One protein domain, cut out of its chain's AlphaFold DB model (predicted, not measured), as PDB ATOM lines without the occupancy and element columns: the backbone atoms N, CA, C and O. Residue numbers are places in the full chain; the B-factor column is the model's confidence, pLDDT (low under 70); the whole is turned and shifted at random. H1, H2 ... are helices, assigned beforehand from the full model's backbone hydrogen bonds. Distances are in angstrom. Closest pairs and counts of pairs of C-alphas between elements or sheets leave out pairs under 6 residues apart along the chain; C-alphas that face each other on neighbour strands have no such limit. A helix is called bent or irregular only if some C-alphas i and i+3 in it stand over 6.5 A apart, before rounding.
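This is residues 2 to 81 of the 483 residues of the protein "PFEMP domain-containing protein" of Plasmodium falciparum Tanzania (2000708) (UniProt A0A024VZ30). A long helix, H1, and a second helix, H2, make an open L, with the corner where residues 16 to 23 of H1 meet residues 35 to 39 of H2; a looped stretch with no named element, residues 55 to 81, folds back on itself past the far end of H2. Residues 2 to 14 of H1 stick out as a free arm, and residues 24 to 29 stick out at the corner. The printed part has 80 residues with two named helices, H1 then H2, and no named strand; the class is all helix. It is only just extended, close to loose, with a radius of gyration of the C-alphas of 17.8 A, and flat, spanning 43 by 39 by 18 A.

H1, residues 2 to 25, is the longest helix, 34.9 A from C-alpha 2 at (154.189, 248.121, 200.878) to C-alpha 25 at (171.758, 221.205, 187.193). H2, residues 35 to 54, measures 25.4 A and ends with C-alpha 54 at (143.881, 227.970, 184.718). H2 is irregular, with C-alphas 45 and 48 7.5 A apart, and has a kink of 59 degrees near residue 48.

H1 touches H2 with residues 16 to 23 alone, and H2 touches H1 with residues 35 to 39 alone. Their closest C-alphas, those of Gln 20 and Leu 35, are 6.9 A apart. Their lines, that of H2 a rough one, are only just about perpendicular, at 71 degrees. In H1 every O i to N i+4 pair is within hydrogen-bond range; in H2 14 of 16 are.

The C-alphas farthest apart, those of Lys 2 and Gly 72, are 47.9 A apart. The printed part has no cut, and the link from H1 to H2, 9 residues, is short. The mean pLDDT of the printed part is 77.0; it is under 70 at residues 2 to 6, 27, 60 to 61, 66 to 76 and 79 to 81.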
ATOM      1  N   LYS A   2     152.893 248.685 200.388       35.91
ATOM      2  CA  LYS A   2     154.189 248.121 200.878       35.91
ATOM      3  C   LYS A   2     154.184 246.610 201.204       35.91
ATOM      4  O   LYS A   2     155.204 245.943 201.075       35.91
ATOM      5  N   LYS A   3     153.061 246.048 201.672       47.19
ATOM      6  CA  LYS A   3     152.925 244.594 201.923       47.19
ATOM      7  C   LYS A   3     152.852 243.787 200.618       47.19
ATOM      8  O   LYS A   3     153.386 242.689 200.573       47.19
ATOM      9  N   LEU A   4     152.236 244.349 199.575       49.22
ATOM     10  CA  LEU A   4     152.168 243.760 198.232       49.22
ATOM     11  C   LEU A   4     153.528 243.823 197.528       49.22
ATOM     12  O   LEU A   4     153.975 242.800 197.028       49.22
ATOM     13  N   MET A   5     154.221 244.969 197.586       56.03
ATOM     14  CA  MET A   5     155.580 245.102 197.033       56.03
ATOM     15  C   MET A   5     156.541 244.081 197.659       56.03
ATOM     16  O   MET A   5     157.104 243.270 196.944       56.03
ATOM     17  N   ARG A   6     156.591 243.987 198.998       66.62
ATOM     18  CA  ARG A   6     157.433 242.994 199.699       66.62
ATOM     19  C   ARG A   6     157.124 241.538 199.335       66.62
ATOM     20  O   ARG A   6     158.023 240.707 199.327       66.62
ATOM     21  N   LYS A   7     155.853 241.208 199.075       75.31
ATOM     22  CA  LYS A   7     155.465 239.865 198.618       75.31
ATOM     23  C   LYS A   7     155.944 239.600 197.192       75.31
ATOM     24  O   LYS A   7     156.430 238.506 196.932       75.31
ATOM     25  N   LYS A   8     155.824 240.591 196.300       78.06
ATOM     26  CA  LYS A   8     156.319 240.513 194.921       78.06
ATOM     27  C   LYS A   8     157.837 240.331 194.888       78.06
ATOM     28  O   LYS A   8     158.306 239.442 194.194       78.06
ATOM     29  N   ASP A   9     158.574 241.109 195.678       78.69
ATOM     30  CA  ASP A   9     160.039 241.031 195.733       78.69
ATOM     31  C   ASP A   9     160.496 239.646 196.215       78.69
ATOM     32  O   ASP A   9     161.332 239.006 195.583       78.69
ATOM     33  N   LYS A  10     159.863 239.125 197.276       85.62
ATOM     34  CA  LYS A  10     160.140 237.776 197.787       85.62
ATOM     35  C   LYS A  10     159.818 236.680 196.764       85.62
ATOM     36  O   LYS A  10     160.541 235.694 196.671       85.62
ATOM     37  N   LEU A  11     158.720 236.824 196.019       86.62
ATOM     38  CA  LEU A  11     158.361 235.883 194.957       86.62
ATOM     39  C   LEU A  11     159.413 235.889 193.843       86.62
ATOM     40  O   LEU A  11     159.859 234.825 193.429       86.62
ATOM     41  N   GLU A  12     159.837 237.072 193.398       86.50
ATOM     42  CA  GLU A  12     160.860 237.221 192.362       86.50
ATOM     43  C   GLU A  12     162.201 236.613 192.795       86.50
ATOM     44  O   GLU A  12     162.828 235.882 192.031       86.50
ATOM     45  N   GLU A  13     162.621 236.859 194.035       87.88
ATOM     46  CA  GLU A  13     163.836 236.275 194.609       87.88
ATOM     47  C   GLU A  13     163.776 234.742 194.643       87.88
ATOM     48  O   GLU A  13     164.702 234.064 194.196       87.88
ATOM     49  N   ASN A  14     162.648 234.179 195.083       90.56
ATOM     50  CA  ASN A  14     162.441 232.733 195.071       90.56
ATOM     51  C   ASN A  14     162.506 232.161 193.648       90.56
ATOM     52  O   ASN A  14     163.190 231.164 193.420       90.56
ATOM     53  N   LEU A  15     161.846 232.807 192.680       90.62
ATOM     54  CA  LEU A  15     161.885 232.385 191.280       90.62
ATOM     55  C   LEU A  15     163.313 232.428 190.729       90.62
ATOM     56  O   LEU A  15     163.728 231.512 190.026       90.62
ATOM     57  N   LYS A  16     164.103 233.456 191.058       89.88
ATOM     58  CA  LYS A  16     165.520 233.521 190.661       89.88
ATOM     59  C   LYS A  16     166.299 232.333 191.187       89.88
ATOM     60  O   LYS A  16     166.982 231.684 190.402       89.88
ATOM     61  N   ASN A  17     166.142 232.015 192.466       90.81
ATOM     62  CA  ASN A  17     166.828 230.883 193.079       90.81
ATOM     63  C   ASN A  17     166.430 229.553 192.416       90.81
ATOM     64  O   ASN A  17     167.300 228.742 192.100       90.81
ATOM     65  N   MET A  18     165.139 229.353 192.123       91.06
ATOM     66  CA  MET A  18     164.646 228.149 191.439       91.06
ATOM     67  C   MET A  18     165.209 228.018 190.017       91.06
ATOM     68  O   MET A  18     165.748 226.971 189.662       91.06
ATOM     69  N   PHE A  19     165.145 229.078 189.208       90.88
ATOM     70  CA  PHE A  19     165.666 229.045 187.837       90.88
ATOM     71  C   PHE A  19     167.194 228.958 187.788       90.88
ATOM     72  O   PHE A  19     167.739 228.290 186.908       90.88
ATOM     73  N   GLN A  20     167.892 229.556 188.755       89.62
ATOM     74  CA  GLN A  20     169.337 229.412 188.891       89.62
ATOM     75  C   GLN A  20     169.705 227.956 189.196       89.62
ATOM     76  O   GLN A  20     170.601 227.403 188.560       89.62
ATOM     77  N   TYR A  21     168.973 227.304 190.102       89.00
ATOM     78  CA  TYR A  21     169.158 225.887 190.398       89.00
ATOM     79  C   TYR A  21     168.944 225.008 189.155       89.00
ATOM     80  O   TYR A  21     169.827 224.218 188.815       89.00
ATOM     81  N   ILE A  22     167.841 225.208 188.419       87.38
ATOM     82  CA  ILE A  22     167.551 224.498 187.158       87.38
ATOM     83  C   ILE A  22     168.696 224.682 186.155       87.38
ATOM     84  O   ILE A  22     169.186 223.707 185.586       87.38
ATOM     85  N   LYS A  23     169.178 225.919 185.985       85.50
ATOM     86  CA  LYS A  23     170.296 226.226 185.090       85.50
ATOM     87  C   LYS A  23     171.566 225.456 185.476       85.50
ATOM     88  O   LYS A  23     172.179 224.834 184.614       85.50
ATOM     89  N   THR A  24     171.951 225.466 186.756       84.38
ATOM     90  CA  THR A  24     173.183 224.798 187.231       84.38
ATOM     91  C   THR A  24     173.130 223.268 187.181       84.38
ATOM     92  O   THR A  24     174.164 222.622 187.045       84.38
ATOM     93  N   LYS A  25     171.937 222.666 187.263       82.44
ATOM     94  CA  LYS A  25     171.758 221.205 187.193       82.44
ATOM     95  C   LYS A  25     171.915 220.640 185.776       82.44
ATOM     96  O   LYS A  25     172.244 219.466 185.632       82.44
ATOM     97  N   HIS A  26     171.733 221.458 184.738       71.88
ATOM     98  CA  HIS A  26     171.780 221.055 183.329       71.88
ATOM     99  C   HIS A  26     172.953 221.744 182.599       71.88
ATOM    100  O   HIS A  26     172.779 222.645 181.777       71.88
ATOM    101  N   ASN A  27     174.175 221.305 182.922       65.56
ATOM    102  CA  ASN A  27     175.428 222.036 182.671       65.56
ATOM    103  C   ASN A  27     175.896 222.156 181.205       65.56
ATOM    104  O   ASN A  27     176.793 222.949 180.938       65.56
ATOM    105  N   THR A  28     175.340 221.409 180.244       70.62
ATOM    106  CA  THR A  28     175.900 221.374 178.874       70.62
ATOM    107  C   THR A  28     175.215 222.315 177.880       70.62
ATOM    108  O   THR A  28     175.903 222.903 177.053       70.62
ATOM    109  N   LYS A  29     173.887 222.507 177.957       72.69
ATOM    110  CA  LYS A  29     173.131 223.398 177.042       72.69
ATOM    111  C   LYS A  29     172.541 224.636 177.724       72.69
ATOM    112  O   LYS A  29     172.598 225.721 177.159       72.69
ATOM    113  N   LEU A  30     172.011 224.509 178.946       75.31
ATOM    114  CA  LEU A  30     171.392 225.636 179.666       75.31
ATOM    115  C   LEU A  30     172.427 226.557 180.332       75.31
ATOM    116  O   LEU A  30     172.145 227.731 180.565       75.31
ATOM    117  N   GLY A  31     173.640 226.060 180.597       71.75
ATOM    118  CA  GLY A  31     174.723 226.839 181.208       71.75
ATOM    119  C   GLY A  31     175.126 228.089 180.410       71.75
ATOM    120  O   GLY A  31     175.464 229.106 181.015       71.75
ATOM    121  N   GLN A  32     175.014 228.036 179.076       80.88
ATOM    122  CA  GLN A  32     175.377 229.125 178.156       80.88
ATOM    123  C   GLN A  32     174.311 230.230 178.047       80.88
ATOM    124  O   GLN A  32     174.617 231.327 177.586       80.88
ATOM    125  N   LEU A  33     173.073 229.967 178.475       82.88
ATOM    126  CA  LEU A  33     171.963 230.917 178.373       82.88
ATOM    127  C   LEU A  33     171.934 231.893 179.552       82.88
ATOM    128  O   LEU A  33     172.331 231.561 180.673       82.88
ATOM    129  N   THR A  34     171.404 233.095 179.344       85.12
ATOM    130  CA  THR A  34     171.076 234.002 180.453       85.12
ATOM    131  C   THR A  34     169.900 233.451 181.266       85.12
ATOM    132  O   THR A  34     169.124 232.625 180.785       85.12
ATOM    133  N   LEU A  35     169.752 233.890 182.522       83.81
ATOM    134  CA  LEU A  35     168.640 233.442 183.370       83.81
ATOM    135  C   LEU A  35     167.275 233.779 182.743       83.81
ATOM    136  O   LEU A  35     166.352 232.971 182.817       83.81
ATOM    137  N   ASP A  36     167.174 234.932 182.084       79.88
ATOM    138  CA  ASP A  36     165.955 235.378 181.404       79.88
ATOM    139  C   ASP A  36     165.606 234.474 180.217       79.88
ATOM    140  O   ASP A  36     164.465 234.044 180.092       79.88
ATOM    141  N   GLN A  37     166.597 234.086 179.405       82.88
ATOM    142  CA  GLN A  37     166.386 233.134 178.308       82.88
ATOM    143  C   GLN A  37     165.875 231.784 178.822       82.88
ATOM    144  O   GLN A  37     164.956 231.209 178.244       82.88
ATOM    145  N   VAL A  38     166.428 231.284 179.935       86.62
ATOM    146  CA  VAL A  38     165.957 230.034 180.559       86.62
ATOM    147  C   VAL A  38     164.489 230.148 180.988       86.62
ATOM    148  O   VAL A  38     163.726 229.202 180.792       86.62
ATOM    149  N   ARG A  39     164.073 231.296 181.538       88.62
ATOM    150  CA  ARG A  39     162.678 231.547 181.937       88.62
ATOM    151  C   ARG A  39     161.726 231.599 180.742       88.62
ATOM    152  O   ARG A  39     160.660 230.997 180.814       88.62
ATOM    153  N   GLU A  40     162.121 232.258 179.655       84.56
ATOM    154  CA  GLU A  40     161.331 232.333 178.416       84.56
ATOM    155  C   GLU A  40     161.143 230.947 177.778       84.56
ATOM    156  O   GLU A  40     160.023 230.563 177.442       84.56
ATOM    157  N   TYR A  41     162.209 230.139 177.687       86.75
ATOM    158  CA  TYR A  41     162.098 228.758 177.199       86.75
ATOM    159  C   TYR A  41     161.212 227.899 178.096       86.75
ATOM    160  O   TYR A  41     160.399 227.121 177.597       86.75
ATOM    161  N   TRP A  42     161.346 228.040 179.416       90.19
ATOM    162  CA  TRP A  42     160.481 227.333 180.351       90.19
ATOM    163  C   TRP A  42     159.016 227.730 180.147       90.19
ATOM    164  O   TRP A  42     158.166 226.849 180.056       90.19
ATOM    165  N   TRP A  43     158.708 229.022 180.002       89.94
ATOM    166  CA  TRP A  43     157.344 229.473 179.722       89.94
ATOM    167  C   TRP A  43     156.811 228.886 178.411       89.94
ATOM    168  O   TRP A  43     155.745 228.277 178.408       89.94
ATOM    169  N   ALA A  44     157.578 228.979 177.321       87.00
ATOM    170  CA  ALA A  44     157.181 228.454 176.016       87.00
ATOM    171  C   ALA A  44     156.863 226.947 176.046       87.00
ATOM    172  O   ALA A  44     155.924 226.509 175.386       87.00
ATOM    173  N   LEU A  45     157.608 226.165 176.838       89.88
ATOM    174  CA  LEU A  45     157.382 224.726 177.001       89.88
ATOM    175  C   LEU A  45     156.177 224.397 177.894       89.88
ATOM    176  O   LEU A  45     155.497 223.409 177.643       89.88
ATOM    177  N   ASN A  46     155.909 225.201 178.928       91.19
ATOM    178  CA  ASN A  46     154.914 224.877 179.959       91.19
ATOM    179  C   ASN A  46     153.581 225.634 179.805       91.19
ATOM    180  O   ASN A  46     152.618 225.308 180.501       91.19
ATOM    181  N   ARG A  47     153.478 226.628 178.909       88.19
ATOM    182  CA  ARG A  47     152.276 227.476 178.759       88.19
ATOM    183  C   ARG A  47     150.989 226.687 178.502       88.19
ATOM    184  O   ARG A  47     149.945 227.068 179.021       88.19
ATOM    185  N   ASN A  48     151.066 225.572 177.770       86.31
ATOM    186  CA  ASN A  48     149.914 224.702 177.508       86.31
ATOM    187  C   ASN A  48     149.370 224.081 178.802       86.31
ATOM    188  O   ASN A  48     148.163 224.078 179.029       86.31
ATOM    189  N   ASP A  49     150.249 223.589 179.672       89.00
ATOM    190  CA  ASP A  49     149.833 222.960 180.925       89.00
ATOM    191  C   ASP A  49     149.379 223.996 181.957       89.00
ATOM    192  O   ASP A  49     148.408 223.768 182.679       89.00
ATOM    193  N   VAL A  50     149.999 225.181 181.960       90.38
ATOM    194  CA  VAL A  50     149.517 226.327 182.743       90.38
ATOM    195  C   VAL A  50     148.115 226.743 182.291       90.38
ATOM    196  O   VAL A  50     147.253 226.969 183.137       90.38
ATOM    197  N   TRP A  51     147.852 226.799 180.981       85.88
ATOM    198  CA  TRP A  51     146.524 227.118 180.452       85.88
ATOM    199  C   TRP A  51     145.479 226.092 180.891       85.88
ATOM    200  O   TRP A  51     144.464 226.486 181.458       85.88
ATOM    201  N   LYS A  52     145.766 224.790 180.741       82.94
ATOM    202  CA  LYS A  52     144.891 223.702 181.225       82.94
ATOM    203  C   LYS A  52     144.585 223.824 182.718       82.94
ATOM    204  O   LYS A  52     143.458 223.579 183.137       82.94
ATOM    205  N   ALA A  53     145.574 224.199 183.527       88.75
ATOM    206  CA  ALA A  53     145.379 224.405 184.959       88.75
ATOM    207  C   ALA A  53     144.487 225.625 185.253       88.75
ATOM    208  O   ALA A  53     143.590 225.531 186.090       88.75
ATOM    209  N   ILE A  54     144.691 226.750 184.558       86.94
ATOM    210  CA  ILE A  54     143.881 227.970 184.718       86.94
ATOM    211  C   ILE A  54     142.429 227.730 184.283       86.94
ATOM    212  O   ILE A  54     141.507 228.219 184.936       86.94
ATOM    213  N   THR A  55     142.211 226.957 183.217       82.88
ATOM    214  CA  THR A  55     140.874 226.667 182.681       82.88
ATOM    215  C   THR A  55     140.205 225.443 183.309       82.88
ATOM    216  O   THR A  55     139.081 225.106 182.946       82.88
ATOM    217  N   CYS A  56     140.837 224.795 184.295       83.69
ATOM    218  CA  CYS A  56     140.343 223.556 184.904       83.69
ATOM    219  C   CYS A  56     138.934 223.689 185.522       83.69
ATOM    220  O   CYS A  56     138.177 222.721 185.536       83.69
ATOM    221  N   GLY A  57     138.566 224.883 186.000       83.44
ATOM    222  CA  GLY A  57     137.251 225.166 186.594       83.44
ATOM    223  C   GLY A  57     136.198 225.733 185.636       83.44
ATOM    224  O   GLY A  57     135.134 226.139 186.095       83.44
ATOM    225  N   VAL A  58     136.493 225.828 184.338       82.94
ATOM    226  CA  VAL A  58     135.616 226.474 183.352       82.94
ATOM    227  C   VAL A  58     134.453 225.549 182.968       82.94
ATOM    228  O   VAL A  58     134.627 224.337 182.817       82.94
ATOM    229  N   THR A  59     133.251 226.111 182.817       78.81
ATOM    230  CA  THR A  59     132.012 225.344 182.625       78.81
ATOM    231  C   THR A  59     131.624 225.168 181.156       78.81
ATOM    232  O   THR A  59     132.123 225.854 180.259       78.81
ATOM    233  N   ASP A  60     130.727 224.211 180.894       69.00
ATOM    234  CA  ASP A  60     130.138 223.979 179.573       69.00
ATOM    235  C   ASP A  60     129.266 225.179 179.161       69.00
ATOM    236  O   ASP A  60     128.099 225.282 179.527       69.00
ATOM    237  N   GLY A  61     129.859 226.116 178.417       69.44
ATOM    238  CA  GLY A  61     129.206 227.344 177.952       69.44
ATOM    239  C   GLY A  61     130.153 228.539 177.874       69.44
ATOM    240  O   GLY A  61     129.959 229.422 177.036       69.44
ATOM    241  N   ASP A  62     131.213 228.525 178.677       73.19
ATOM    242  CA  ASP A  62     132.265 229.534 178.644       73.19
ATOM    243  C   ASP A  62     133.134 229.351 177.396       73.19
ATOM    244  O   ASP A  62     133.625 228.252 177.101       73.19
ATOM    245  N   LYS A  63     133.313 230.442 176.650       74.12
ATOM    246  CA  LYS A  63     134.056 230.465 175.390       74.12
ATOM    247  C   LYS A  63     135.059 231.598 175.400       74.12
ATOM    248  O   LYS A  63     134.777 232.695 175.883       74.12
ATOM    249  N   TYR A  64     136.214 231.343 174.801       75.31
ATOM    250  CA  TYR A  64     137.142 232.417 174.496       75.31
ATOM    251  C   TYR A  64     136.571 233.281 173.370       75.31
ATOM    252  O   TYR A  64     136.006 232.771 172.407       75.31
ATOM    253  N   PHE A  65     136.699 234.597 173.505       70.44
ATOM    254  CA  PHE A  65     135.991 235.558 172.657       70.44
ATOM    255  C   PHE A  65     136.571 235.711 171.239       70.44
ATOM    256  O   PHE A  65     135.979 236.414 170.424       70.44
ATOM    257  N   ARG A  66     137.728 235.098 170.942       68.06
ATOM    258  CA  ARG A  66     138.362 235.118 169.613       68.06
ATOM    259  C   ARG A  66     138.458 233.712 169.034       68.06
ATOM    260  O   ARG A  66     138.908 232.792 169.714       68.06
ATOM    261  N   ASP A  67     138.141 233.594 167.751       65.00
ATOM    262  CA  ASP A  67     138.259 232.352 166.991       65.00
ATOM    263  C   ASP A  67     139.717 232.111 166.576       65.00
ATOM    264  O   ASP A  67     140.174 232.561 165.526       65.00
ATOM    265  N   THR A  68     140.480 231.437 167.434       64.62
ATOM    266  CA  THR A  68     141.919 231.187 167.220       64.62
ATOM    267  C   THR A  68     142.258 229.729 166.904       64.62
ATOM    268  O   THR A  68     143.435 229.407 166.758       64.62
ATOM    269  N   CYS A  69     141.271 228.829 166.812       63.66
ATOM    270  CA  CYS A  69     141.522 227.409 166.561       63.66
ATOM    271  C   CYS A  69     141.644 227.119 165.061       63.66
ATOM    272  O   CYS A  69     140.675 227.202 164.309       63.66
ATOM    273  N   SER A  70     142.825 226.682 164.630       59.44
ATOM    274  CA  SER A  70     143.156 226.426 163.222       59.44
ATOM    275  C   SER A  70     142.440 225.213 162.599       59.44
ATOM    276  O   SER A  70     142.509 225.031 161.387       59.44
ATOM    277  N   LYS A  71     141.798 224.346 163.402       53.91
ATOM    278  CA  LYS A  71     141.281 223.028 162.969       53.91
ATOM    279  C   LYS A  71     139.837 222.724 163.399       53.91
ATOM    280  O   LYS A  71     139.535 221.614 163.823       53.91
ATOM    281  N   GLY A  72     138.937 223.704 163.302       49.44
ATOM    282  CA  GLY A  72     137.484 223.456 163.359       49.44
ATOM    283  C   GLY A  72     136.941 222.861 164.669       49.44
ATOM    284  O   GLY A  72     135.882 222.239 164.662       49.44
ATOM    285  N   GLY A  73     137.662 223.019 165.783       52.03
ATOM    286  CA  GLY A  73     137.261 222.498 167.090       52.03
ATOM    287  C   GLY A  73     136.298 223.411 167.851       52.03
ATOM    288  O   GLY A  73     136.254 224.619 167.630       52.03
ATOM    289  N   THR A  74     135.525 222.833 168.769       54.41
ATOM    290  CA  THR A  74     134.566 223.558 169.615       54.41
ATOM    291  C   THR A  74     135.261 224.252 170.786       54.41
ATOM    292  O   THR A  74     135.870 223.592 171.617       54.41
ATOM    293  N   TYR A  75     135.077 225.572 170.889       64.94
ATOM    294  CA  TYR A  75     135.635 226.494 171.898       64.94
ATOM    295  C   TYR A  75     135.096 226.340 173.332       64.94
ATOM    296  O   TYR A  75     135.204 227.265 174.141       64.94
ATOM    297  N   ASN A  76     134.449 225.220 173.641       61.84
ATOM    298  CA  ASN A  76     133.838 225.014 174.949       61.84
ATOM    299  C   ASN A  76     134.948 224.865 176.000       61.84
ATOM    300  O   ASN A  76     135.978 224.256 175.728       61.84
ATOM    301  N   LYS A  77     134.760 225.457 177.184       70.38
ATOM    302  CA  LYS A  77     135.742 225.465 178.284       70.38
ATOM    303  C   LYS A  77     137.082 226.127 177.952       70.38
ATOM    304  O   LYS A  77     138.109 225.806 178.550       70.38
ATOM    305  N   CYS A  78     137.081 227.072 177.010       73.62
ATOM    306  CA  CYS A  78     138.268 227.845 176.643       73.62
ATOM    307  C   CYS A  78     139.470 226.984 176.185       73.62
ATOM    308  O   CYS A  78     140.621 227.357 176.428       73.62
ATOM    309  N   HIS A  79     139.236 225.868 175.487       69.44
ATOM    310  CA  HIS A  79     140.291 225.067 174.850       69.44
ATOM    311  C   HIS A  79     139.985 224.767 173.374       69.44
ATOM    312  O   HIS A  79     138.823 224.643 172.988       69.44
ATOM    313  N   CYS A  80     141.021 224.607 172.539       67.19
ATOM    314  CA  CYS A  80     140.847 223.905 171.262       67.19
ATOM    315  C   CYS A  80     140.715 222.398 171.534       67.19
ATOM    316  O   CYS A  80     141.194 221.905 172.556       67.19
ATOM    317  N   ASN A  81     140.124 221.647 170.602       65.06
ATOM    318  CA  ASN A  81     140.048 220.182 170.697       65.06
ATOM    319  C   ASN A  81     141.439 219.521 170.825       65.06
ATOM    320  O   ASN A  81     141.562 218.490 171.478       65.06
TER     321      ASN A  81